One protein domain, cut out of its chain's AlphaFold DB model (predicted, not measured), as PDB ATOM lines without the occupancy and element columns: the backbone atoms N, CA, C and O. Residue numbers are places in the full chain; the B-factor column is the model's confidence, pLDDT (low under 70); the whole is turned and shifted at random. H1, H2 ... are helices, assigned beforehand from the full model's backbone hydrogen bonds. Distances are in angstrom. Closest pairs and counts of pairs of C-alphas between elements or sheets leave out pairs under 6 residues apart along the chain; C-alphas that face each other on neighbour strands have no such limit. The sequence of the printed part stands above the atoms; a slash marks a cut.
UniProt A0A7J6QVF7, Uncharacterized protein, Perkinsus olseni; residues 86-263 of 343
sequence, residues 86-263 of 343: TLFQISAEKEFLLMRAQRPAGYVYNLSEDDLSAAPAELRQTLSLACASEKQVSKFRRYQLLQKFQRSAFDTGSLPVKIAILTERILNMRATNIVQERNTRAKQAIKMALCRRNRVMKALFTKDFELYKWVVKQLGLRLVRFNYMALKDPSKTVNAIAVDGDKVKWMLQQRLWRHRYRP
ATOM      1  N   THR A  86      -1.042  59.626  -2.270       87.69
ATOM      2  CA  THR A  86      -1.092  61.056  -1.937       87.69
ATOM      3  C   THR A  86      -2.221  61.744  -2.696       87.69
ATOM      4  O   THR A  86      -2.632  61.265  -3.751       87.69
ATOM      5  N   LEU A  87      -2.690  62.897  -2.204       88.75
ATOM      6  CA  LEU A  87      -3.710  63.696  -2.899       88.75
ATOM      7  C   LEU A  87      -3.291  64.036  -4.334       88.75
ATOM      8  O   LEU A  87      -4.080  63.875  -5.253       88.75
ATOM      9  N   PHE A  88      -2.020  64.397  -4.527       85.12
ATOM     10  CA  PHE A  88      -1.433  64.620  -5.849       85.12
ATOM     11  C   PHE A  88      -1.519  63.385  -6.757       85.12
ATOM     12  O   PHE A  88      -1.811  63.499  -7.942       85.12
ATOM     13  N   GLN A  89      -1.248  62.192  -6.220       84.38
ATOM     14  CA  GLN A  89      -1.353  60.969  -7.007       84.38
ATOM     15  C   GLN A  89      -2.809  60.696  -7.402       84.38
ATOM     16  O   GLN A  89      -3.064  60.349  -8.550       84.38
ATOM     17  N   ILE A  90      -3.750  60.878  -6.471       89.62
ATOM     18  CA  ILE A  90      -5.184  60.688  -6.720       89.62
ATOM     19  C   ILE A  90      -5.678  61.681  -7.780       89.62
ATOM     20  O   ILE A  90      -6.354  61.268  -8.719       89.62
ATOM     21  N   SER A  91      -5.312  62.963  -7.669       90.75
ATOM     22  CA  SER A  91      -5.705  63.984  -8.645       90.75
ATOM     23  C   SER A  91      -5.123  63.688 -10.027       90.75
ATOM     24  O   SER A  91      -5.870  63.651 -10.997       90.75
ATOM     25  N   ALA A  92      -3.832  63.354 -10.116       83.75
ATOM     26  CA  ALA A  92      -3.178  63.037 -11.384       83.75
ATOM     27  C   ALA A  92      -3.729  61.758 -12.044       83.75
ATOM     28  O   ALA A  92      -3.832  61.681 -13.269       83.75
ATOM     29  N   GLU A  93      -4.070  60.731 -11.260       89.00
ATOM     30  CA  GLU A  93      -4.735  59.527 -11.774       89.00
ATOM     31  C   GLU A  93      -6.147  59.850 -12.284       89.00
ATOM     32  O   GLU A  93      -6.518  59.379 -13.360       89.00
ATOM     33  N   LYS A  94      -6.903  60.694 -11.570       91.94
ATOM     34  CA  LYS A  94      -8.241  61.144 -11.979       91.94
ATOM     35  C   LYS A  94      -8.198  61.968 -13.267       91.94
ATOM     36  O   LYS A  94      -8.928  61.653 -14.200       91.94
ATOM     37  N   GLU A  95      -7.326  62.970 -13.345       90.81
ATOM     38  CA  GLU A  95      -7.107  63.787 -14.549       90.81
ATOM     39  C   GLU A  95      -6.770  62.913 -15.761       90.81
ATOM     40  O   GLU A  95      -7.353  63.064 -16.834       90.81
ATOM     41  N   PHE A  96      -5.877  61.939 -15.578       89.62
ATOM     42  CA  PHE A  96      -5.499  61.008 -16.634       89.62
ATOM     43  C   PHE A  96      -6.675  60.141 -17.111       89.62
ATOM     44  O   PHE A  96      -6.843  59.930 -18.314       89.62
ATOM     45  N   LEU A  97      -7.489  59.626 -16.187       89.88
ATOM     46  CA  LEU A  97      -8.670  58.839 -16.539       89.88
ATOM     47  C   LEU A  97      -9.723  59.689 -17.257       89.88
ATOM     48  O   LEU A  97     -10.284  59.217 -18.242       89.88
ATOM     49  N   LEU A  98      -9.933  60.941 -16.838       93.06
ATOM     50  CA  LEU A  98     -10.829  61.881 -17.524       93.06
ATOM     51  C   LEU A  98     -10.359  62.166 -18.955       93.06
ATOM     52  O   LEU A  98     -11.148  62.065 -19.891       93.06
ATOM     53  N   MET A  99      -9.061  62.417 -19.144       89.75
ATOM     54  CA  MET A  99      -8.466  62.586 -20.474       89.75
ATOM     55  C   MET A  99      -8.690  61.347 -21.359       89.75
ATOM     56  O   MET A  99      -8.938  61.463 -22.555       89.75
ATOM     57  N   ARG A 100      -8.607  60.137 -20.794       90.25
ATOM     58  CA  ARG A 100      -8.834  58.892 -21.549       90.25
ATOM     59  C   ARG A 100     -10.304  58.591 -21.817       90.25
ATOM     60  O   ARG A 100     -10.586  57.976 -22.848       90.25
ATOM     61  N   ALA A 101     -11.193  59.016 -20.923       91.94
ATOM     62  CA  ALA A 101     -12.637  58.879 -21.068       91.94
ATOM     63  C   ALA A 101     -13.179  59.718 -22.234       91.94
ATOM     64  O   ALA A 101     -14.145  59.309 -22.873       91.94
ATOM     65  N   GLN A 102     -12.523  60.838 -22.564       92.38
ATOM     66  CA  GLN A 102     -12.813  61.603 -23.777       92.38
ATOM     67  C   GLN A 102     -12.558  60.736 -25.020       92.38
ATOM     68  O   GLN A 102     -11.413  60.407 -25.368       92.38
ATOM     69  N   ARG A 103     -13.642  60.321 -25.681       92.75
ATOM     70  CA  ARG A 103     -13.565  59.549 -26.923       92.75
ATOM     71  C   ARG A 103     -13.334  60.483 -28.110       92.75
ATOM     72  O   ARG A 103     -13.922  61.560 -28.148       92.75
ATOM     73  N   PRO A 104     -12.477  60.095 -29.067       93.12
ATOM     74  CA  PRO A 104     -12.322  60.854 -30.298       93.12
ATOM     75  C   PRO A 104     -13.584  60.737 -31.164       93.12
ATOM     76  O   PRO A 104     -14.256  59.705 -31.137       93.12
ATOM     77  N   ALA A 105     -13.867  61.781 -31.940       92.19
ATOM     78  CA  ALA A 105     -14.895  61.750 -32.973       92.19
ATOM     79  C   ALA A 105     -14.444  60.882 -34.162       92.19
ATOM     80  O   ALA A 105     -13.247  60.796 -34.457       92.19
ATOM     81  N   GLY A 106     -15.408  60.234 -34.813       93.31
ATOM     82  CA  GLY A 106     -15.202  59.342 -35.952       93.31
ATOM     83  C   GLY A 106     -15.963  58.027 -35.805       93.31
ATOM     84  O   GLY A 106     -16.749  57.844 -34.867       93.31
ATOM     85  N   TYR A 107     -15.674  57.101 -36.715       95.31
ATOM     86  CA  TYR A 107     -16.359  55.817 -36.817       95.31
ATOM     87  C   TYR A 107     -15.441  54.634 -36.520       95.31
ATOM     88  O   TYR A 107     -14.206  54.703 -36.562       95.31
ATOM     89  N   VAL A 108     -16.067  53.510 -36.193       95.12
ATOM     90  CA  VAL A 108     -15.393  52.220 -36.072       95.12
ATOM     91  C   VAL A 108     -14.889  51.769 -37.451       95.12
ATOM     92  O   VAL A 108     -15.333  52.243 -38.489       95.12
ATOM     93  N   TYR A 109     -13.910  50.864 -37.462       92.19
ATOM     94  CA  TYR A 109     -13.327  50.275 -38.678       92.19
ATOM     95  C   TYR A 109     -12.596  51.254 -39.607       92.19
ATOM     96  O   TYR A 109     -12.181  50.843 -40.681       92.19
ATOM     97  N   ASN A 110     -12.315  52.475 -39.137       89.12
ATOM     98  CA  ASN A 110     -11.670  53.538 -39.914       89.12
ATOM     99  C   ASN A 110     -12.500  53.986 -41.130       89.12
ATOM    100  O   ASN A 110     -11.915  54.411 -42.122       89.12
ATOM    101  N   LEU A 111     -13.829  53.885 -41.041       93.06
ATOM    102  CA  LEU A 111     -14.741  54.394 -42.063       93.06
ATOM    103  C   LEU A 111     -14.666  55.926 -42.134       93.06
ATOM    104  O   LEU A 111     -14.590  56.591 -41.090       93.06
ATOM    105  N   SER A 112     -14.671  56.458 -43.356       92.69
ATOM    106  CA  SER A 112     -14.843  57.884 -43.639       92.69
ATOM    107  C   SER A 112     -16.321  58.270 -43.564       92.69
ATOM    108  O   SER A 112     -17.210  57.418 -43.581       92.69
ATOM    109  N   GLU A 113     -16.590  59.571 -43.503       92.50
ATOM    110  CA  GLU A 113     -17.949  60.093 -43.678       92.50
ATOM    111  C   GLU A 113     -18.477  59.765 -45.086       92.50
ATOM    112  O   GLU A 113     -19.642  59.403 -45.236       92.50
ATOM    113  N   ASP A 114     -17.601  59.794 -46.097       94.81
ATOM    114  CA  ASP A 114     -17.950  59.502 -47.493       94.81
ATOM    115  C   ASP A 114     -18.469  58.066 -47.666       94.81
ATOM    116  O   ASP A 114     -19.477  57.848 -48.342       94.81
ATOM    117  N   ASP A 115     -17.851  57.105 -46.966       94.62
ATOM    118  CA  ASP A 115     -18.252  55.690 -46.959       94.62
ATOM    119  C   ASP A 115     -19.665  55.494 -46.378       94.62
ATOM    120  O   ASP A 115     -20.346  54.514 -46.674       94.62
ATOM    121  N   LEU A 116     -20.108  56.425 -45.526       94.06
ATOM    122  CA  LEU A 116     -21.387  56.385 -44.819       94.06
ATOM    123  C   LEU A 116     -22.406  57.392 -45.373       94.06
ATOM    124  O   LEU A 116     -23.503  57.520 -44.821       94.06
ATOM    125  N   SER A 117     -22.090  58.073 -46.476       94.06
ATOM    126  CA  SER A 117     -22.942  59.102 -47.090       94.06
ATOM    127  C   SER A 117     -24.328  58.578 -47.495       94.06
ATOM    128  O   SER A 117     -25.323  59.276 -47.305       94.06
ATOM    129  N   ALA A 118     -24.422  57.324 -47.942       95.69
ATOM    130  CA  ALA A 118     -25.688  56.663 -48.279       95.69
ATOM    131  C   ALA A 118     -26.361  55.948 -47.088       95.69
ATOM    132  O   ALA A 118     -27.495  55.487 -47.198       95.69
ATOM    133  N   ALA A 119     -25.673  55.824 -45.948       95.06
ATOM    134  CA  ALA A 119     -26.180  55.092 -44.793       95.06
ATOM    135  C   ALA A 119     -27.224  55.899 -43.994       95.06
ATOM    136  O   ALA A 119     -27.065  57.114 -43.836       95.06
ATOM    137  N   PRO A 120     -28.243  55.240 -43.407       96.94
ATOM    138  CA  PRO A 120     -29.211  55.909 -42.544       96.94
ATOM    139  C   PRO A 120     -28.545  56.450 -41.271       96.94
ATOM    140  O   PRO A 120     -27.542  55.914 -40.786       96.94
ATOM    141  N   ALA A 121     -29.130  57.502 -40.689       94.81
ATOM    142  CA  ALA A 121     -28.580  58.181 -39.512       94.81
ATOM    143  C   ALA A 121     -28.396  57.237 -38.309       94.81
ATOM    144  O   ALA A 121     -27.416  57.350 -37.575       94.81
ATOM    145  N   GLU A 122     -29.290  56.260 -38.148       96.25
ATOM    146  CA  GLU A 122     -29.198  55.226 -37.113       96.25
ATOM    147  C   GLU A 122     -27.931  54.374 -37.269       96.25
ATOM    148  O   GLU A 122     -27.191  54.156 -36.305       96.25
ATOM    149  N   LEU A 123     -27.607  53.957 -38.499       95.00
ATOM    150  CA  LEU A 123     -26.387  53.198 -38.770       95.00
ATOM    151  C   LEU A 123     -25.144  54.046 -38.463       95.00
ATOM    152  O   LEU A 123     -24.206  53.561 -37.831       95.00
ATOM    153  N   ARG A 124     -25.151  55.337 -38.819       95.06
ATOM    154  CA  ARG A 124     -24.049  56.256 -38.479       95.06
ATOM    155  C   ARG A 124     -23.855  56.376 -36.967       95.06
ATOM    156  O   ARG A 124     -22.723  56.327 -36.487       95.06
ATOM    157  N   GLN A 125     -24.942  56.473 -36.203       94.19
ATOM    158  CA  GLN A 125     -24.882  56.532 -34.740       94.19
ATOM    159  C   GLN A 125     -24.328  55.237 -34.137       94.19
ATOM    160  O   GLN A 125     -23.439  55.299 -33.286       94.19
ATOM    161  N   THR A 126     -24.780  54.069 -34.600       95.25
ATOM    162  CA  THR A 126     -24.283  52.776 -34.090       95.25
ATOM    163  C   THR A 126     -22.806  52.545 -34.415       95.25
ATOM    164  O   THR A 126     -22.060  52.044 -33.571       95.25
ATOM    165  N   LEU A 127     -22.354  52.963 -35.601       95.31
ATOM    166  CA  LEU A 127     -20.952  52.883 -36.022       95.31
ATOM    167  C   LEU A 127     -20.069  53.979 -35.415       95.31
ATOM    168  O   LEU A 127     -18.843  53.929 -35.564       95.31
ATOM    169  N   SER A 128     -20.648  54.957 -34.717       95.31
ATOM    170  CA  SER A 128     -19.894  56.025 -34.070       95.31
ATOM    171  C   SER A 128     -18.998  55.491 -32.943       95.31
ATOM    172  O   SER A 128     -19.317  54.546 -32.212       95.31
ATOM    173  N   LEU A 129     -17.854  56.144 -32.727       95.00
ATOM    174  CA  LEU A 129     -16.944  55.792 -31.629       95.00
ATOM    175  C   LEU A 129     -17.550  56.024 -30.232       95.00
ATOM    176  O   LEU A 129     -17.034  55.485 -29.245       95.00
ATOM    177  N   ALA A 130     -18.655  56.771 -30.136       93.94
ATOM    178  CA  ALA A 130     -19.423  56.952 -28.905       93.94
ATOM    179  C   ALA A 130     -20.060  55.640 -28.416       93.94
ATOM    180  O   ALA A 130     -20.118  55.409 -27.207       93.94
ATOM    181  N   CYS A 131     -20.436  54.749 -29.337       93.12
ATOM    182  CA  CYS A 131     -20.997  53.428 -29.036       93.12
ATOM    183  C   CYS A 131     -19.941  52.309 -29.062       93.12
ATOM    184  O   CYS A 131     -20.168  51.217 -28.546       93.12
ATOM    185  N   ALA A 132     -18.756  52.580 -29.611       95.75
ATOM    186  CA  ALA A 132     -17.708  51.581 -29.793       95.75
ATOM    187  C   ALA A 132     -17.147  50.994 -28.484       95.75
ATOM    188  O   ALA A 132     -17.099  51.637 -27.433       95.75
ATOM    189  N   SER A 133     -16.611  49.776 -28.586       95.06
ATOM    190  CA  SER A 133     -15.837  49.146 -27.511       95.06
ATOM    191  C   SER A 133     -14.479  49.835 -27.304       95.06
ATOM    192  O   SER A 133     -13.859  50.329 -28.249       95.06
ATOM    193  N   GLU A 134     -13.920  49.776 -26.089       92.44
ATOM    194  CA  GLU A 134     -12.597  50.370 -25.798       92.44
ATOM    195  C   GLU A 134     -11.483  49.783 -26.690       92.44
ATOM    196  O   GLU A 134     -10.530  50.471 -27.068       92.44
ATOM    197  N   LYS A 135     -11.616  48.512 -27.099       94.31
ATOM    198  CA  LYS A 135     -10.688  47.861 -28.037       94.31
ATOM    199  C   LYS A 135     -10.722  48.528 -29.416       94.31
ATOM    200  O   LYS A 135      -9.658  48.738 -30.006       94.31
ATOM    201  N   GLN A 136     -11.911  48.869 -29.916       96.12
ATOM    202  CA  GLN A 136     -12.090  49.588 -31.180       96.12
ATOM    203  C   GLN A 136     -11.571  51.025 -31.070       96.12
ATOM    204  O   GLN A 136     -10.774  51.433 -31.912       96.12
ATOM    205  N   VAL A 137     -11.885  51.743 -29.985       95.75
ATOM    206  CA  VAL A 137     -11.372  53.106 -29.740       95.75
ATOM    207  C   VAL A 137      -9.838  53.127 -29.697       95.75
ATOM    208  O   VAL A 137      -9.196  53.984 -30.303       95.75
ATOM    209  N   SER A 138      -9.208  52.159 -29.024       94.31
ATOM    210  CA  SER A 138      -7.743  52.027 -29.003       94.31
ATOM    211  C   SER A 138      -7.162  51.665 -30.377       94.31
ATOM    212  O   SER A 138      -6.060  52.099 -30.716       94.31
ATOM    213  N   LYS A 139      -7.867  50.879 -31.204       95.31
ATOM    214  CA  LYS A 139      -7.456  50.610 -32.596       95.31
ATOM    215  C   LYS A 139      -7.504  51.891 -33.436       95.31
ATOM    216  O   LYS A 139      -6.513  52.197 -34.090       95.31
ATOM    217  N   PHE A 140      -8.580  52.663 -33.321       96.06
ATOM    218  CA  PHE A 140      -8.750  53.938 -34.015       96.06
ATOM    219  C   PHE A 140      -7.680  54.967 -33.620       96.06
ATOM    220  O   PHE A 140      -6.985  55.499 -34.478       96.06
ATOM    221  N   ARG A 141      -7.427  55.167 -32.316       95.56
ATOM    222  CA  ARG A 141      -6.355  56.065 -31.834       95.56
ATOM    223  C   ARG A 141      -4.973  55.672 -32.378       95.56
ATOM    224  O   ARG A 141      -4.170  56.539 -32.716       95.56
ATOM    225  N   ARG A 142      -4.678  54.369 -32.476       94.94
ATOM    226  CA  ARG A 142      -3.426  53.877 -33.083       94.94
ATOM    227  C   ARG A 142      -3.364  54.159 -34.579       94.94
ATOM    228  O   ARG A 142      -2.290  54.495 -35.060       94.94
ATOM    229  N   TYR A 143      -4.484  54.038 -35.285       94.88
ATOM    230  CA  TYR A 143      -4.572  54.342 -36.709       94.88
ATOM    231  C   TYR A 143      -4.399  55.839 -36.999       94.88
ATOM    232  O   TYR A 143      -3.603  56.204 -37.854       94.88
ATOM    233  N   GLN A 144      -5.017  56.722 -36.210       94.31
ATOM    234  CA  GLN A 144      -4.780  58.167 -36.320       94.31
ATOM    235  C   GLN A 144      -3.302  58.527 -36.113       94.31
ATOM    236  O   GLN A 144      -2.759  59.399 -36.783       94.31
ATOM    237  N   LEU A 145      -2.631  57.857 -35.173       95.12
ATOM    238  CA  LEU A 145      -1.195  58.033 -34.970       95.12
ATOM    239  C   LEU A 145      -0.374  57.447 -36.122       95.12
ATOM    240  O   LEU A 145       0.611  58.056 -36.519       95.12
ATOM    241  N   LEU A 146      -0.767  56.296 -36.668       95.44
ATOM    242  CA  LEU A 146      -0.141  55.709 -37.852       95.44
ATOM    243  C   LEU A 146      -0.140  56.721 -39.007       95.44
ATOM    244  O   LEU A 146       0.933  57.107 -39.454       95.44
ATOM    245  N   GLN A 147      -1.316  57.234 -39.379       94.38
ATOM    246  CA  GLN A 147      -1.474  58.204 -40.468       94.38
ATOM    247  C   GLN A 147      -0.632  59.470 -40.276       94.38
ATOM    248  O   GLN A 147      -0.080  59.998 -41.233       94.38
ATOM    249  N   LYS A 148      -0.489  59.946 -39.035       95.31
ATOM    250  CA  LYS A 148       0.304  61.148 -38.729       95.31
ATOM    251  C   LYS A 148       1.814  60.959 -38.869       95.31
ATOM    252  O   LYS A 148       2.521  61.939 -39.072       95.31
ATOM    253  N   PHE A 149       2.319  59.744 -38.667       96.12
ATOM    254  CA  PHE A 149       3.760  59.472 -38.574       96.12
ATOM    255  C   PHE A 149       4.298  58.593 -39.711       96.12
ATOM    256  O   PHE A 149       5.514  58.395 -39.783       96.12
ATOM    257  N   GLN A 150       3.425  58.044 -40.557       95.81
ATOM    258  CA  GLN A 150       3.804  57.226 -41.706       95.81
ATOM    259  C   GLN A 150       4.519  58.067 -42.769       95.81
ATOM    260  O   GLN A 150       4.173  59.223 -42.999       95.81
ATOM    261  N   ARG A 151       5.523  57.481 -43.428       93.81
ATOM    262  CA  ARG A 151       6.232  58.130 -44.550       93.81
ATOM    263  C   ARG A 151       5.555  57.882 -45.897       93.81
ATOM    264  O   ARG A 151       5.698  58.679 -46.812       93.81
ATOM    265  N   SER A 152       4.864  56.755 -46.012       95.44
ATOM    266  CA  SER A 152       4.136  56.286 -47.192       95.44
ATOM    267  C   SER A 152       2.774  55.758 -46.741       95.44
ATOM    268  O   SER A 152       2.609  55.419 -45.567       95.44
ATOM    269  N   ALA A 153       1.809  55.662 -47.656       93.44
ATOM    270  CA  ALA A 153       0.457  55.179 -47.374       93.44
ATOM    271  C   ALA A 153       0.427  53.790 -46.703       93.44
ATOM    272  O   ALA A 153      -0.426  53.533 -45.859       93.44
ATOM    273  N   PHE A 154       1.389  52.917 -47.024       94.06
ATOM    274  CA  PHE A 154       1.478  51.555 -46.480       94.06
ATOM    275  C   PHE A 154       2.564  51.391 -45.402       94.06
ATOM    276  O   PHE A 154       2.878  50.274 -44.980       94.06
ATOM    277  N   ASP A 155       3.165  52.490 -44.933       95.62
ATOM    278  CA  ASP A 155       4.236  52.436 -43.939       95.62
ATOM    279  C   ASP A 155       3.695  52.157 -42.531       95.62
ATOM    280  O   ASP A 155       3.253  53.036 -41.796       95.62
ATOM    281  N   THR A 156       3.810  50.896 -42.124       94.62
ATOM    282  CA  THR A 156       3.484  50.428 -40.767       94.62
ATOM    283  C   THR A 156       4.720  50.228 -39.888       94.62
ATOM    284  O   THR A 156       4.619  50.051 -38.667       94.62
ATOM    285  N   GLY A 157       5.907  50.221 -40.502       93.69
ATOM    286  CA  GLY A 157       7.135  49.683 -39.928       93.69
ATOM    287  C   GLY A 157       8.171  50.731 -39.538       93.69
ATOM    288  O   GLY A 157       9.159  50.375 -38.876       93.69
ATOM    289  N   SER A 158       7.984  51.992 -39.915       96.38
ATOM    290  CA  SER A 158       8.948  53.043 -39.615       96.38
ATOM    291  C   SER A 158       9.114  53.288 -38.115       96.38
ATOM    292  O   SER A 158       8.276  52.966 -37.264       96.38
ATOM    293  N   LEU A 159      10.285  53.815 -37.757       96.81
ATOM    294  CA  LEU A 159      10.633  54.090 -36.366       96.81
ATOM    295  C   LEU A 159       9.682  55.118 -35.712       96.81
ATOM    296  O   LEU A 159       9.264  54.846 -34.583       96.81
ATOM    297  N   PRO A 160       9.277  56.225 -36.377       96.25
ATOM    298  CA  PRO A 160       8.267  57.152 -35.856       96.25
ATOM    299  C   PRO A 160       6.934  56.469 -35.536       96.25
ATOM    300  O   PRO A 160       6.452  56.555 -34.403       96.25
ATOM    301  N   VAL A 161       6.398  55.702 -36.491       97.38
ATOM    302  CA  VAL A 161       5.145  54.945 -36.347       97.38
ATOM    303  C   VAL A 161       5.222  53.982 -35.163       97.38
ATOM    304  O   VAL A 161       4.349  53.972 -34.291       97.38
ATOM    305  N   LYS A 162       6.309  53.207 -35.063       96.81
ATOM    306  CA  LYS A 162       6.535  52.278 -33.945       96.81
ATOM    307  C   LYS A 162       6.537  52.992 -32.593       96.81
ATOM    308  O   LYS A 162       5.988  52.453 -31.629       96.81
ATOM    309  N   ILE A 163       7.146  54.178 -32.493       95.31
ATOM    310  CA  ILE A 163       7.133  54.973 -31.255       95.31
ATOM    311  C   ILE A 163       5.695  55.380 -30.931       95.31
ATOM    312  O   ILE A 163       5.247  55.117 -29.816       95.31
ATOM    313  N   ALA A 164       4.964  55.937 -31.897       95.94
ATOM    314  CA  ALA A 164       3.598  56.410 -31.708       95.94
ATOM    315  C   ALA A 164       2.641  55.281 -31.272       95.94
ATOM    316  O   ALA A 164       1.971  55.389 -30.241       95.94
ATOM    317  N   ILE A 165       2.664  54.127 -31.943       96.00
ATOM    318  CA  ILE A 165       1.841  52.965 -31.566       96.00
ATOM    319  C   ILE A 165       2.186  52.467 -30.154       96.00
ATOM    320  O   ILE A 165       1.296  52.166 -29.355       96.00
ATOM    321  N   LEU A 166       3.478  52.391 -29.808       95.25
ATOM    322  CA  LEU A 166       3.894  51.991 -28.462       95.25
ATOM    323  C   LEU A 166       3.450  53.006 -27.406       95.25
ATOM    324  O   LEU A 166       3.121  52.595 -26.292       95.25
ATOM    325  N   THR A 167       3.431  54.306 -27.724       94.00
ATOM    326  CA  THR A 167       2.920  55.321 -26.795       94.00
ATOM    327  C   THR A 167       1.447  55.118 -26.488       94.00
ATOM    328  O   THR A 167       1.117  55.031 -25.307       94.00
ATOM    329  N   GLU A 168       0.589  54.943 -27.498       94.38
ATOM    330  CA  GLU A 168      -0.836  54.674 -27.279       94.38
ATOM    331  C   GLU A 168      -1.020  53.423 -26.422       94.38
ATOM    332  O   GLU A 168      -1.725  53.467 -25.413       94.38
ATOM    333  N   ARG A 169      -0.299  52.341 -26.745       93.56
ATOM    334  CA  ARG A 169      -0.415  51.076 -26.013       93.56
ATOM    335  C   ARG A 169      -0.050  51.242 -24.540       93.56
ATOM    336  O   ARG A 169      -0.704  50.668 -23.671       93.56
ATOM    337  N   ILE A 170       0.999  52.011 -24.241       90.94
ATOM    338  CA  ILE A 170       1.410  52.318 -22.864       90.94
ATOM    339  C   ILE A 170       0.322  53.114 -22.140       90.94
ATOM    340  O   ILE A 170       0.040  52.815 -20.981       90.94
ATOM    341  N   LEU A 171      -0.290  54.099 -22.802       90.88
ATOM    342  CA  LEU A 171      -1.366  54.905 -22.221       90.88
ATOM    343  C   LEU A 171      -2.605  54.050 -21.929       90.88
ATOM    344  O   LEU A 171      -3.151  54.132 -20.831       90.88
ATOM    345  N   ASN A 172      -2.994  53.169 -22.852       91.88
ATOM    346  CA  ASN A 172      -4.117  52.257 -22.650       91.88
ATOM    347  C   ASN A 172      -3.859  51.287 -21.476       91.88
ATOM    348  O   ASN A 172      -4.650  51.195 -20.539       91.88
ATOM    349  N   MET A 173      -2.684  50.645 -21.439       90.75
ATOM    350  CA  MET A 173      -2.306  49.776 -20.313       90.75
ATOM    351  C   MET A 173      -2.202  50.532 -18.978       90.75
ATOM    352  O   MET A 173      -2.439  49.956 -17.919       90.75
ATOM    353  N   ARG A 174      -1.828  51.818 -18.998       89.00
ATOM    354  CA  ARG A 174      -1.795  52.649 -17.788       89.00
ATOM    355  C   ARG A 174      -3.202  52.861 -17.233       89.00
ATOM    356  O   ARG A 174      -3.363  52.741 -16.024       89.00
ATOM    357  N   ALA A 175      -4.190  53.131 -18.086       90.56
ATOM    358  CA  ALA A 175      -5.580  53.305 -17.658       90.56
ATOM    359  C   ALA A 175      -6.101  52.055 -16.942       90.56
ATOM    360  O   ALA A 175      -6.575  52.141 -15.810       90.56
ATOM    361  N   THR A 176      -5.891  50.875 -17.533       89.12
ATOM    362  CA  THR A 176      -6.294  49.612 -16.899       89.12
ATOM    363  C   THR A 176      -5.514  49.332 -15.615       89.12
ATOM    364  O   THR A 176      -6.080  48.805 -14.662       89.12
ATOM    365  N   ASN A 177      -4.237  49.725 -15.530       87.25
ATOM    366  CA  ASN A 177      -3.435  49.524 -14.322       87.25
ATOM    367  C   ASN A 177      -3.838  50.414 -13.139       87.25
ATOM    368  O   ASN A 177      -3.664  49.988 -11.998       87.25
ATOM    369  N   ILE A 178      -4.346  51.622 -13.400       88.12
ATOM    370  CA  ILE A 178      -4.861  52.519 -12.354       88.12
ATOM    371  C   ILE A 178      -6.105  51.904 -11.709       88.12
ATOM    372  O   ILE A 178      -6.205  51.894 -10.487       88.12
ATOM    373  N   VAL A 179      -7.002  51.333 -12.518       90.19
ATOM    374  CA  VAL A 179      -8.197  50.625 -12.028       90.19
ATOM    375  C   VAL A 179      -7.808  49.307 -11.345       90.19
ATOM    376  O   VAL A 179      -8.278  48.991 -10.257       90.19
ATOM    377  N   GLN A 180      -6.901  48.538 -11.955       89.44
ATOM    378  CA  GLN A 180      -6.458  47.230 -11.469       89.44
ATOM    379  C   GLN A 180      -5.062  47.291 -10.843       89.44
ATOM    380  O   GLN A 180      -4.074  46.756 -11.367       89.44
ATOM    381  N   GLU A 181      -4.970  47.897  -9.663       83.81
ATOM    382  CA  GLU A 181      -3.682  48.113  -9.005       83.81
ATOM    383  C   GLU A 181      -2.948  46.820  -8.650       83.81
ATOM    384  O   GLU A 181      -1.718  46.799  -8.614       83.81
ATOM    385  N   ARG A 182      -3.659  45.724  -8.370       85.00
ATOM    386  CA  ARG A 182      -3.040  44.461  -7.929       85.00
ATOM    387  C   ARG A 182      -2.499  43.612  -9.084       85.00
ATOM    388  O   ARG A 182      -1.706  42.709  -8.838       85.00
ATOM    389  N   ASN A 183      -2.825  43.941 -10.337       86.12
ATOM    390  CA  ASN A 183      -2.413  43.156 -11.499       86.12
ATOM    391  C   ASN A 183      -0.908  43.325 -11.797       86.12
ATOM    392  O   ASN A 183      -0.447  44.353 -12.303       86.12
ATOM    393  N   THR A 184      -0.112  42.311 -11.454       85.31
ATOM    394  CA  THR A 184       1.350  42.310 -11.627       85.31
ATOM    395  C   THR A 184       1.767  42.117 -13.084       85.31
ATOM    396  O   THR A 184       2.719  42.764 -13.530       85.31
ATOM    397  N   ARG A 185       1.027  41.303 -13.850       86.38
ATOM    398  CA  ARG A 185       1.277  41.053 -15.278       86.38
ATOM    399  C   ARG A 185       1.119  42.334 -16.102       86.38
ATOM    400  O   ARG A 185       1.998  42.653 -16.900       86.38
ATOM    401  N   ALA A 186       0.082  43.129 -15.831       81.25
ATOM    402  CA  ALA A 186      -0.122  44.429 -16.482       81.25
ATOM    403  C   ALA A 186       1.047  45.403 -16.228       81.25
ATOM    404  O   ALA A 186       1.559  46.036 -17.154       81.25
ATOM    405  N   LYS A 187       1.552  45.468 -14.988       82.62
ATOM    406  CA  LYS A 187       2.724  46.297 -14.637       82.62
ATOM    407  C   LYS A 187       3.981  45.863 -15.391       82.62
ATOM    408  O   LYS A 187       4.754  46.712 -15.839       82.62
ATOM    409  N   GLN A 188       4.184  44.554 -15.530       83.56
ATOM    410  CA  GLN A 188       5.307  44.004 -16.282       83.56
ATOM    411  C   GLN A 188       5.186  44.327 -17.779       83.56
ATOM    412  O   GLN A 188       6.162  44.778 -18.378       83.56
ATOM    413  N   ALA A 189       3.991  44.206 -18.363       87.81
ATOM    414  CA  ALA A 189       3.737  44.563 -19.759       87.81
ATOM    415  C   ALA A 189       4.029  46.050 -20.044       87.81
ATOM    416  O   ALA A 189       4.707  46.369 -21.023       87.81
ATOM    417  N   ILE A 190       3.619  46.958 -19.147       86.19
ATOM    418  CA  ILE A 190       3.956  48.393 -19.234       86.19
ATOM    419  C   ILE A 190       5.472  48.597 -19.210       86.19
ATOM    420  O   ILE A 190       6.013  49.322 -20.047       86.19
ATOM    421  N   LYS A 191       6.180  47.938 -18.282       81.75
ATOM    422  CA  LYS A 191       7.643  48.027 -18.181       81.75
ATOM    423  C   LYS A 191       8.319  47.568 -19.475       81.75
ATOM    424  O   LYS A 191       9.203  48.261 -19.977       81.75
ATOM    425  N   MET A 192       7.887  46.440 -20.037       86.44
ATOM    426  CA  MET A 192       8.426  45.911 -21.293       86.44
ATOM    427  C   MET A 192       8.158  46.852 -22.471       86.44
ATOM    428  O   MET A 192       9.072  47.131 -23.248       86.44
ATOM    429  N   ALA A 193       6.948  47.408 -22.576       86.88
ATOM    430  CA  ALA A 193       6.602  48.369 -23.622       86.88
ATOM    431  C   ALA A 193       7.419  49.667 -23.517       86.88
ATOM    432  O   ALA A 193       7.916  50.154 -24.532       86.88
ATOM    433  N   LEU A 194       7.644  50.185 -22.303       84.69
ATOM    434  CA  LEU A 194       8.527  51.333 -22.063       84.69
ATOM    435  C   LEU A 194       9.970  51.042 -22.496       84.69
ATOM    436  O   LEU A 194      10.600  51.872 -23.153       84.69
ATOM    437  N   CYS A 195      10.498  49.860 -22.164       84.50
ATOM    438  CA  CYS A 195      11.825  49.429 -22.603       84.50
ATOM    439  C   CYS A 195      11.915  49.330 -24.132       84.50
ATOM    440  O   CYS A 195      12.870  49.846 -24.713       84.50
ATOM    441  N   ARG A 196      10.916  48.725 -24.790       90.88
ATOM    442  CA  ARG A 196      10.854  48.620 -26.255       90.88
ATOM    443  C   ARG A 196      10.785  49.999 -26.907       90.88
ATOM    444  O   ARG A 196      11.590  50.272 -27.790       90.88
ATOM    445  N   ARG A 197       9.915  50.894 -26.422       93.56
ATOM    446  CA  ARG A 197       9.804  52.279 -26.913       93.56
ATOM    447  C   ARG A 197      11.135  53.013 -26.792       93.56
ATOM    448  O   ARG A 197      11.573  53.616 -27.759       93.56
ATOM    449  N   ASN A 198      11.819  52.892 -25.651       86.44
ATOM    450  CA  ASN A 198      13.136  53.501 -25.471       86.44
ATOM    451  C   ASN A 198      14.161  52.970 -26.481       86.44
ATOM    452  O   ASN A 198      14.918  53.763 -27.019       86.44
ATOM    453  N   ARG A 199      14.190  51.662 -26.772       88.81
ATOM    454  CA  ARG A 199      15.090  51.107 -27.802       88.81
ATOM    455  C   ARG A 199      14.799  51.693 -29.187       88.81
ATOM    456  O   ARG A 199      15.732  52.110 -29.859       88.81
ATOM    457  N   VAL A 200      13.524  51.793 -29.571       94.56
ATOM    458  CA  VAL A 200      13.122  52.394 -30.857       94.56
ATOM    459  C   VAL A 200      13.483  53.881 -30.910       94.56
ATOM    460  O   VAL A 200      14.021  54.337 -31.908       94.56
ATOM    461  N   MET A 201      13.280  54.625 -29.819       89.88
ATOM    462  CA  MET A 201      13.702  56.027 -29.718       89.88
ATOM    463  C   MET A 201      15.218  56.190 -29.882       89.88
ATOM    464  O   MET A 201      15.654  57.125 -30.541       89.88
ATOM    465  N   LYS A 202      16.023  55.273 -29.323       86.19
ATOM    466  CA  LYS A 202      17.480  55.260 -29.532       86.19
ATOM    467  C   LYS A 202      17.862  54.976 -30.982       86.19
ATOM    468  O   LYS A 202      18.764  55.619 -31.509       86.19
ATOM    469  N   ALA A 203      17.164  54.042 -31.620       92.00
ATOM    470  CA  ALA A 203      17.372  53.734 -33.029       92.00
ATOM    471  C   ALA A 203      16.978  54.909 -33.939       92.00
ATOM    472  O   ALA A 203      17.659  55.156 -34.922       92.00
ATOM    473  N   LEU A 204      15.913  55.651 -33.615       93.19
ATOM    474  CA  LEU A 204      15.529  56.836 -34.388       93.19
ATOM    475  C   LEU A 204      16.553  57.958 -34.213       93.19
ATOM    476  O   LEU A 204      17.043  58.471 -35.201       93.19
ATOM    477  N   PHE A 205      16.945  58.254 -32.971       88.69
ATOM    478  CA  PHE A 205      17.947  59.280 -32.667       88.69
ATOM    479  C   PHE A 205      19.280  59.076 -33.403       88.69
ATOM    480  O   PHE A 205      19.887  60.045 -33.834       88.69
ATOM    481  N   THR A 206      19.741  57.827 -33.519       88.12
ATOM    482  CA  THR A 206      21.011  57.503 -34.198       88.12
ATOM    483  C   THR A 206      20.926  57.605 -35.717       88.12
ATOM    484  O   THR A 206      21.948  57.837 -36.346       88.12
ATOM    485  N   LYS A 207      19.735  57.426 -36.299       91.88
ATOM    486  CA  LYS A 207      19.526  57.503 -37.749       91.88
ATOM    487  C   LYS A 207      19.176  58.908 -38.225       91.88
ATOM    488  O   LYS A 207      19.677  59.331 -39.253       91.88
ATOM    489  N   ASP A 208      18.287  59.585 -37.506       92.75
ATOM    490  CA  ASP A 208      17.763  60.898 -37.873       92.75
ATOM    491  C   ASP A 208      17.367  61.674 -36.608       92.75
ATOM    492  O   ASP A 208      16.387  61.366 -35.912       92.75
ATOM    493  N   PHE A 209      18.175  62.683 -36.290       88.81
ATOM    494  CA  PHE A 209      18.004  63.489 -35.090       88.81
ATOM    495  C   PHE A 209      16.853  64.498 -35.202       88.81
ATOM    496  O   PHE A 209      16.143  64.732 -34.216       88.81
ATOM    497  N   GLU A 210      16.639  65.084 -36.376       90.06
ATOM    498  CA  GLU A 210      15.607  66.103 -36.579       90.06
ATOM    499  C   GLU A 210      14.220  65.474 -36.511       90.06
ATOM    500  O   GLU A 210      13.357  65.927 -35.746       90.06
ATOM    501  N   LEU A 211      14.051  64.343 -37.199       92.62
ATOM    502  CA  LEU A 211      12.832  63.551 -37.138       92.62
ATOM    503  C   LEU A 211      12.570  63.053 -35.714       92.62
ATOM    504  O   LEU A 211      11.442  63.121 -35.225       92.62
ATOM    505  N   TYR A 212      13.608  62.610 -34.996       91.19
ATOM    506  CA  TYR A 212      13.489  62.245 -33.585       91.19
ATOM    507  C   TYR A 212      12.943  63.394 -32.728       91.19
ATOM    508  O   TYR A 212      11.996  63.195 -31.958       91.19
ATOM    509  N   LYS A 213      13.519  64.595 -32.856       88.00
ATOM    510  CA  LYS A 213      13.102  65.786 -32.102       88.00
ATOM    511  C   LYS A 213      11.649  66.142 -32.407       88.00
ATOM    512  O   LYS A 213      10.887  66.411 -31.474       88.00
ATOM    513  N   TRP A 214      11.253  66.085 -33.679       91.81
ATOM    514  CA  TRP A 214       9.876  66.328 -34.103       91.81
ATOM    515  C   TRP A 214       8.905  65.302 -33.502       91.81
ATOM    516  O   TRP A 214       7.971  65.695 -32.803       91.81
ATOM    517  N   VAL A 215       9.168  63.998 -33.646       92.25
ATOM    518  CA  VAL A 215       8.311  62.924 -33.099       92.25
ATOM    519  C   VAL A 215       8.149  63.048 -31.583       92.25
ATOM    520  O   VAL A 215       7.046  62.932 -31.048       92.25
ATOM    521  N   VAL A 216       9.247  63.297 -30.866       87.38
ATOM    522  CA  VAL A 216       9.231  63.446 -29.403       87.38
ATOM    523  C   VAL A 216       8.415  64.659 -28.972       87.38
ATOM    524  O   VAL A 216       7.671  64.553 -27.994       87.38
ATOM    525  N   LYS A 217       8.527  65.779 -29.698       85.94
ATOM    526  CA  LYS A 217       7.745  66.994 -29.447       85.94
ATOM    527  C   LYS A 217       6.255  66.745 -29.680       85.94
ATOM    528  O   LYS A 217       5.464  67.049 -28.793       85.94
ATOM    529  N   GLN A 218       5.889  66.134 -30.808       89.69
ATOM    530  CA  GLN A 218       4.493  65.833 -31.151       89.69
ATOM    531  C   GLN A 218       3.830  64.878 -30.149       89.69
ATOM    532  O   GLN A 218       2.680  65.065 -29.768       89.69
ATOM    533  N   LEU A 219       4.561  63.865 -29.674       87.94
ATOM    534  CA  LEU A 219       4.045  62.888 -28.708       87.94
ATOM    535  C   LEU A 219       4.163  63.341 -27.238       87.94
ATOM    536  O   LEU A 219       3.783  62.585 -26.341       87.94
ATOM    537  N   GLY A 220       4.727  64.523 -26.958       82.50
ATOM    538  CA  GLY A 220       4.933  65.018 -25.589       82.50
ATOM    539  C   GLY A 220       5.836  64.111 -24.738       82.50
ATOM    540  O   GLY A 220       5.598  63.902 -23.539       82.50
ATOM    541  N   LEU A 221       6.842  63.498 -25.368       81.31
ATOM    542  CA  LEU A 221       7.795  62.597 -24.720       81.31
ATOM    543  C   LEU A 221       9.021  63.364 -24.215       81.31
ATOM    544  O   LEU A 221       9.328  64.465 -24.664       81.31
ATOM    545  N   ARG A 222       9.775  62.766 -23.287       73.25
ATOM    546  CA  ARG A 222      11.079  63.306 -22.884       73.25
ATOM    547  C   ARG A 222      12.184  62.783 -23.795       73.25
ATOM    548  O   ARG A 222      12.196  61.593 -24.120       73.25
ATOM    549  N   LEU A 223      13.146  63.644 -24.128       72.06
ATOM    550  CA  LEU A 223      14.373  63.222 -24.798       72.06
ATOM    551  C   LEU A 223      15.104  62.170 -23.952       72.06
ATOM    552  O   LEU A 223      15.202  62.255 -22.719       72.06
ATOM    553  N   VAL A 224      15.624  61.155 -24.636       67.75
ATOM    554  CA  VAL A 224      16.496  60.155 -24.031       67.75
ATOM    555  C   VAL A 224      17.819  60.850 -23.734       67.75
ATOM    556  O   VAL A 224      18.444  61.410 -24.625       67.75
ATOM    557  N   ARG A 225      18.259  60.814 -22.470       60.16
ATOM    558  CA  ARG A 225      19.620  61.241 -22.140       60.16
ATOM    559  C   ARG A 225      20.584  60.172 -22.643       60.16
ATOM    560  O   ARG A 225      20.594  59.067 -22.096       60.16
ATOM    561  N   PHE A 226      21.332  60.479 -23.690       56.47
ATOM    562  CA  PHE A 226      22.439  59.650 -24.154       56.47
ATOM    563  C   PHE A 226      23.727  60.063 -23.442       56.47
ATOM    564  O   PHE A 226      23.877  61.216 -23.044       56.47
ATOM    565  N   ASN A 227      24.657  59.123 -23.285       40.53
ATOM    566  CA  ASN A 227      25.984  59.377 -22.723       40.53
ATOM    567  C   ASN A 227      26.911  59.982 -23.794       40.53
ATOM    568  O   ASN A 227      27.952  59.405 -24.085       40.53
ATOM    569  N   TYR A 228      26.536  61.104 -24.412       41.06
ATOM    570  CA  TYR A 228      27.489  61.905 -25.182       41.06
ATOM    571  C   TYR A 228      27.924  63.095 -24.325       41.06
ATOM    572  O   TYR A 228      27.107  63.677 -23.607       41.06
ATOM    573  N   MET A 229      29.215  63.431 -24.341       34.00
ATOM    574  CA  MET A 229      29.787  64.447 -23.443       34.00
ATOM    575  C   MET A 229      29.114  65.821 -23.603       34.00
ATOM    576  O   MET A 229      28.915  66.503 -22.605       34.00
ATOM    577  N   ALA A 230      28.626  66.164 -24.800       37.66
ATOM    578  CA  ALA A 230      27.862  67.392 -25.054       37.66
ATOM    579  C   ALA A 230      26.400  67.406 -24.511       37.66
ATOM    580  O   ALA A 230      25.781  68.464 -24.494       37.66
ATOM    581  N   LEU A 231      25.835  66.278 -24.029       41.50
ATOM    582  CA  LEU A 231      24.492  66.198 -23.397       41.50
ATOM    583  C   LEU A 231      24.588  66.336 -21.865       41.50
ATOM    584  O   LEU A 231      23.571  66.302 -21.173       41.50
ATOM    585  N   LYS A 232      25.803  66.452 -21.301       43.22
ATOM    586  CA  LYS A 232      25.998  66.695 -19.859       43.22
ATOM    587  C   LYS A 232      25.552  68.091 -19.430       43.22
ATOM    588  O   LYS A 232      25.261  68.255 -18.249       43.22
ATOM    589  N   ASP A 233      25.451  69.039 -20.360       44.19
ATOM    590  CA  ASP A 233      24.964  70.395 -20.105       44.19
ATOM    591  C   ASP A 233      23.477  70.361 -19.712       44.19
ATOM    592  O   ASP A 233      22.616  70.110 -20.564       44.19
ATOM    593  N   PRO A 234      23.116  70.640 -18.444       46.97
ATOM    594  CA  PRO A 234      21.726  70.570 -17.995       46.97
ATOM    595  C   PRO A 234      20.817  71.552 -18.749       46.97
ATOM    596  O   PRO A 234      19.641  71.260 -18.962       46.97
ATOM    597  N   SER A 235      21.376  72.679 -19.200       49.06
ATOM    598  CA  SER A 235      20.703  73.738 -19.962       49.06
ATOM    599  C   SER A 235      20.202  73.285 -21.337       49.06
ATOM    600  O   SER A 235      19.151  73.741 -21.776       49.06
ATOM    601  N   LYS A 236      20.892  72.345 -21.996       46.16
ATOM    602  CA  LYS A 236      20.535  71.837 -23.336       46.16
ATOM    603  C   LYS A 236      19.558  70.652 -23.298       46.16
ATOM    604  O   LYS A 236      19.095  70.192 -24.335       46.16
ATOM    605  N   THR A 237      19.212  70.150 -22.106       46.69
ATOM    606  CA  THR A 237      18.348  68.960 -21.920       46.69
ATOM    607  C   THR A 237      16.847  69.260 -21.803       46.69
ATOM    608  O   THR A 237      16.068  68.395 -21.385       46.69
ATOM    609  N   VAL A 238      16.422  70.475 -22.153       45.75
ATOM    610  CA  VAL A 238      15.045  70.944 -21.961       45.75
ATOM    611  C   VAL A 238      14.106  70.367 -23.028       45.75
ATOM    612  O   VAL A 238      14.212  70.691 -24.204       45.75
ATOM    613  N   ASN A 239      13.116  69.583 -22.592       40.91
ATOM    614  CA  ASN A 239      11.831  69.466 -23.286       40.91
ATOM    615  C   ASN A 239      10.789  70.210 -22.454       40.91
ATOM    616  O   ASN A 239      10.438  69.748 -21.368       40.91
ATOM    617  N   ALA A 240      10.281  71.330 -22.968       41.53
ATOM    618  CA  ALA A 240       9.265  72.144 -22.296       41.53
ATOM    619  C   ALA A 240       7.880  71.462 -22.210       41.53
ATOM    620  O   ALA A 240       7.021  71.903 -21.456       41.53
ATOM    621  N   ILE A 241       7.664  70.359 -22.937       38.03
ATOM    622  CA  ILE A 241       6.383  69.641 -23.014       38.03
ATOM    623  C   ILE A 241       6.617  68.183 -22.600       38.03
ATOM    624  O   ILE A 241       6.777  67.289 -23.427       38.03
ATOM    625  N   ALA A 242       6.707  67.931 -21.295       38.16
ATOM    626  CA  ALA A 242       6.767  66.576 -20.747       38.16
ATOM    627  C   ALA A 242       5.480  66.298 -19.971       38.16
ATOM    628  O   ALA A 242       5.444  66.413 -18.745       38.16
ATOM    629  N   VAL A 243       4.411  65.947 -20.689       43.03
ATOM    630  CA  VAL A 243       3.106  65.751 -20.049       43.03
ATOM    631  C   VAL A 243       3.039  64.382 -19.365       43.03
ATOM    632  O   VAL A 243       2.734  64.358 -18.173       43.03
ATOM    633  N   ASP A 244       3.452  63.262 -19.990       43.25
ATOM    634  CA  ASP A 244       3.208  61.952 -19.344       43.25
ATOM    635  C   ASP A 244       4.110  60.749 -19.682       43.25
ATOM    636  O   ASP A 244       4.004  59.698 -19.039       43.25
ATOM    637  N   GLY A 245       5.074  60.873 -20.601       38.59
ATOM    638  CA  GLY A 245       5.952  59.749 -20.971       38.59
ATOM    639  C   GLY A 245       6.943  59.296 -19.885       38.59
ATOM    640  O   GLY A 245       7.351  58.132 -19.889       38.59
ATOM    641  N   ASP A 246       7.289  60.193 -18.954       47.72
ATOM    642  CA  ASP A 246       8.341  60.010 -17.942       47.72
ATOM    643  C   ASP A 246       7.866  60.196 -16.489       47.72
ATOM    644  O   ASP A 246       8.578  59.777 -15.575       47.72
ATOM    645  N   LYS A 247       6.645  60.706 -16.244       47.16
ATOM    646  CA  LYS A 247       6.025  60.664 -14.903       47.16
ATOM    647  C   LYS A 247       5.796  59.221 -14.466       47.16
ATOM    648  O   LYS A 247       6.092  58.881 -13.331       47.16
ATOM    649  N   VAL A 248       5.376  58.331 -15.373       44.84
ATOM    650  CA  VAL A 248       5.236  56.892 -15.079       44.84
ATOM    651  C   VAL A 248       6.586  56.268 -14.744       44.84
ATOM    652  O   VAL A 248       6.678  55.503 -13.794       44.84
ATOM    653  N   LYS A 249       7.656  56.617 -15.468       41.25
ATOM    654  CA  LYS A 249       9.017  56.164 -15.151       41.25
ATOM    655  C   LYS A 249       9.490  56.727 -13.814       41.25
ATOM    656  O   LYS A 249      10.084  55.981 -13.052       41.25
ATOM    657  N   TRP A 250       9.191  57.984 -13.498       40.78
ATOM    658  CA  TRP A 250       9.466  58.588 -12.195       40.78
ATOM    659  C   TRP A 250       8.693  57.867 -11.074       40.78
ATOM    660  O   TRP A 250       9.306  57.406 -10.116       40.78
ATOM    661  N   MET A 251       7.394  57.613 -11.250       41.31
ATOM    662  CA  MET A 251       6.538  56.863 -10.317       41.31
ATOM    663  C   MET A 251       6.928  55.372 -10.196       41.31
ATOM    664  O   MET A 251       6.862  54.795  -9.111       41.31
ATOM    665  N   LEU A 252       7.396  54.735 -11.278       40.47
ATOM    666  CA  LEU A 252       7.888  53.348 -11.300       40.47
ATOM    667  C   LEU A 252       9.321  53.223 -10.757       40.47
ATOM    668  O   LEU A 252       9.625  52.241 -10.085       40.47
ATOM    669  N   GLN A 253      10.216  54.183 -11.008       41.28
ATOM    670  CA  GLN A 253      11.602  54.165 -10.516       41.28
ATOM    671  C   GLN A 253      11.700  54.516  -9.028       41.28
ATOM    672  O   GLN A 253      12.582  53.980  -8.355       41.28
ATOM    673  N   GLN A 254      10.741  55.269  -8.475       41.44
ATOM    674  CA  GLN A 254      10.547  55.389  -7.020       41.44
ATOM    675  C   GLN A 254      10.334  54.012  -6.346       41.44
ATOM    676  O   GLN A 254      10.640  53.849  -5.167       41.44
ATOM    677  N   ARG A 255       9.886  52.973  -7.081       37.38
ATOM    678  CA  ARG A 255       9.745  51.590  -6.567       37.38
ATOM    679  C   ARG A 255      11.026  50.739  -6.626       37.38
ATOM    680  O   ARG A 255      11.019  49.659  -6.034       37.38
ATOM    681  N   LEU A 256      12.089  51.173  -7.314       31.58
ATOM    682  CA  LEU A 256      13.270  50.346  -7.650       31.58
ATOM    683  C   LEU A 256      14.609  50.845  -7.073       31.58
ATOM    684  O   LEU A 256      15.591  50.107  -7.111       31.58
ATOM    685  N   TRP A 257      14.665  52.040  -6.482       36.06
ATOM    686  CA  TRP A 257      15.864  52.569  -5.814       36.06
ATOM    687  C   TRP A 257      16.072  51.940  -4.425       36.06
ATOM    688  O   TRP A 257      15.865  52.568  -3.389       36.06
ATOM    689  N   ARG A 258      16.463  50.661  -4.402       37.03
ATOM    690  CA  ARG A 258      16.556  49.844  -3.179       37.03
ATOM    691  C   ARG A 258      17.690  50.219  -2.211       37.03
ATOM    692  O   ARG A 258      17.606  49.808  -1.063       37.03
ATOM    693  N   HIS A 259      18.692  51.014  -2.604       34.25
ATOM    694  CA  HIS A 259      19.883  51.203  -1.754       34.25
ATOM    695  C   HIS A 259      20.006  52.547  -1.014       34.25
ATOM    696  O   HIS A 259      20.618  52.581   0.046       34.25
ATOM    697  N   ARG A 260      19.415  53.650  -1.505       42.50
ATOM    698  CA  ARG A 260      19.617  54.997  -0.908       42.50
ATOM    699  C   ARG A 260      18.439  55.563  -0.119       42.50
ATOM    700  O   ARG A 260      18.562  56.606   0.506       42.50
ATOM    701  N   TYR A 261      17.301  54.879  -0.121       42.59
ATOM    702  CA  TYR A 261      16.059  55.435   0.401       42.59
ATOM    703  C   TYR A 261      15.312  54.407   1.251       42.59
ATOM    704  O   TYR A 261      14.246  53.924   0.872       42.59
ATOM    705  N   ARG A 262      15.827  54.119   2.458       57.28
ATOM    706  CA  ARG A 262      14.973  53.565   3.523       57.28
ATOM    707  C   ARG A 262      13.755  54.497   3.670       57.28
ATOM    708  O   ARG A 262      13.946  55.716   3.677       57.28
ATOM    709  N   PRO A 263      12.515  53.978   3.726       63.03
ATOM    710  CA  PRO A 263      11.344  54.817   3.947       63.03
ATOM    711  C   PRO A 263      11.561  55.652   5.205       63.03
ATOM    712  O   PRO A 263      11.885  55.094   6.257       63.03
TER     713      PRO A 263
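Overview. This is residues 86 to 263 of the 343 residues of an uncharacterized protein of Perkinsus olseni (UniProt A0A7J6QVF7). Three long helices, H3, H4 and H5, stand side by side in a row with neighbours running opposite ways and H4 in the middle; H6 folds back at the end of H5, and H1 crosses H4 steeply near its other end. Residues 117 to 123, partly in H2, stick out on the H3 side, and residues 227 to 236 and 253 to 263 stick out on the H5 side. The printed part has 178 residues with seven named helices, H1 to H7 in chain order, and no named strand; the class is all helix. It is only just compact, close to loose, with a radius of gyration of the C-alphas of 19.0 A, and elongated, spanning 63 by 39 by 28 A.

Arrangement. H1, residues 87 to 101, touches H4, residues 159 to 179, through residues 175 to 178 of H4 alone; the closest C-alphas, of Leu 97 and Ala 175, are 6.4 A apart, at a steep tilt of 61 degrees, opposite ways. H2, residues 121 to 127, touches no helix. H3, residues 134 to 149, forms a hairpin with H4, with a shallow tilt of 26 degrees and closest C-alphas, Phe 149 and Val 161, 5.2 A apart. H4 is the hub, touching four helices. H4 and H5, residues 184 to 207, form a hairpin at a shallow tilt of 21 degrees; their closest C-alphas, Ile 163 and Arg 197, are 5.8 A apart. H5 and H6, residues 209 to 218, form a hairpin at a steep tilt of 40 degrees, H5 touching with residues 201 to 205 alone; their closest C-alphas, Phe 205 and Tyr 212, are 5.4 A apart. H4 and H6 only just touch, with 3 pairs of C-alphas within 8 A, the closest being Pro 160 and Val 215 at 6.4 A. H4, H5 and H6 form an up and down bundle, each helix running against the one before. H7, residues 247 to 253, touches no helix but is near H5. In all seven helices every O i to N i+4 pair is within hydrogen-bond range.

Along the chain. H1 begins at C-alpha 87 (-3.710, 63.696, -2.899) and is 20.8 A long. H3 measures 22.7 A, H4 31.0 A and H5, the longest, 35.3 A. H7 ends at C-alpha 253 (11.602, 54.165, -10.516).

Size, cuts and confidence. The C-alphas farthest apart, of Ala 118 and Arg 262, are 65.9 A apart. The printed part has no cut. The links H1 to H2 and H6 to H7 are long. Residues 224 to 263 are under pLDDT 70.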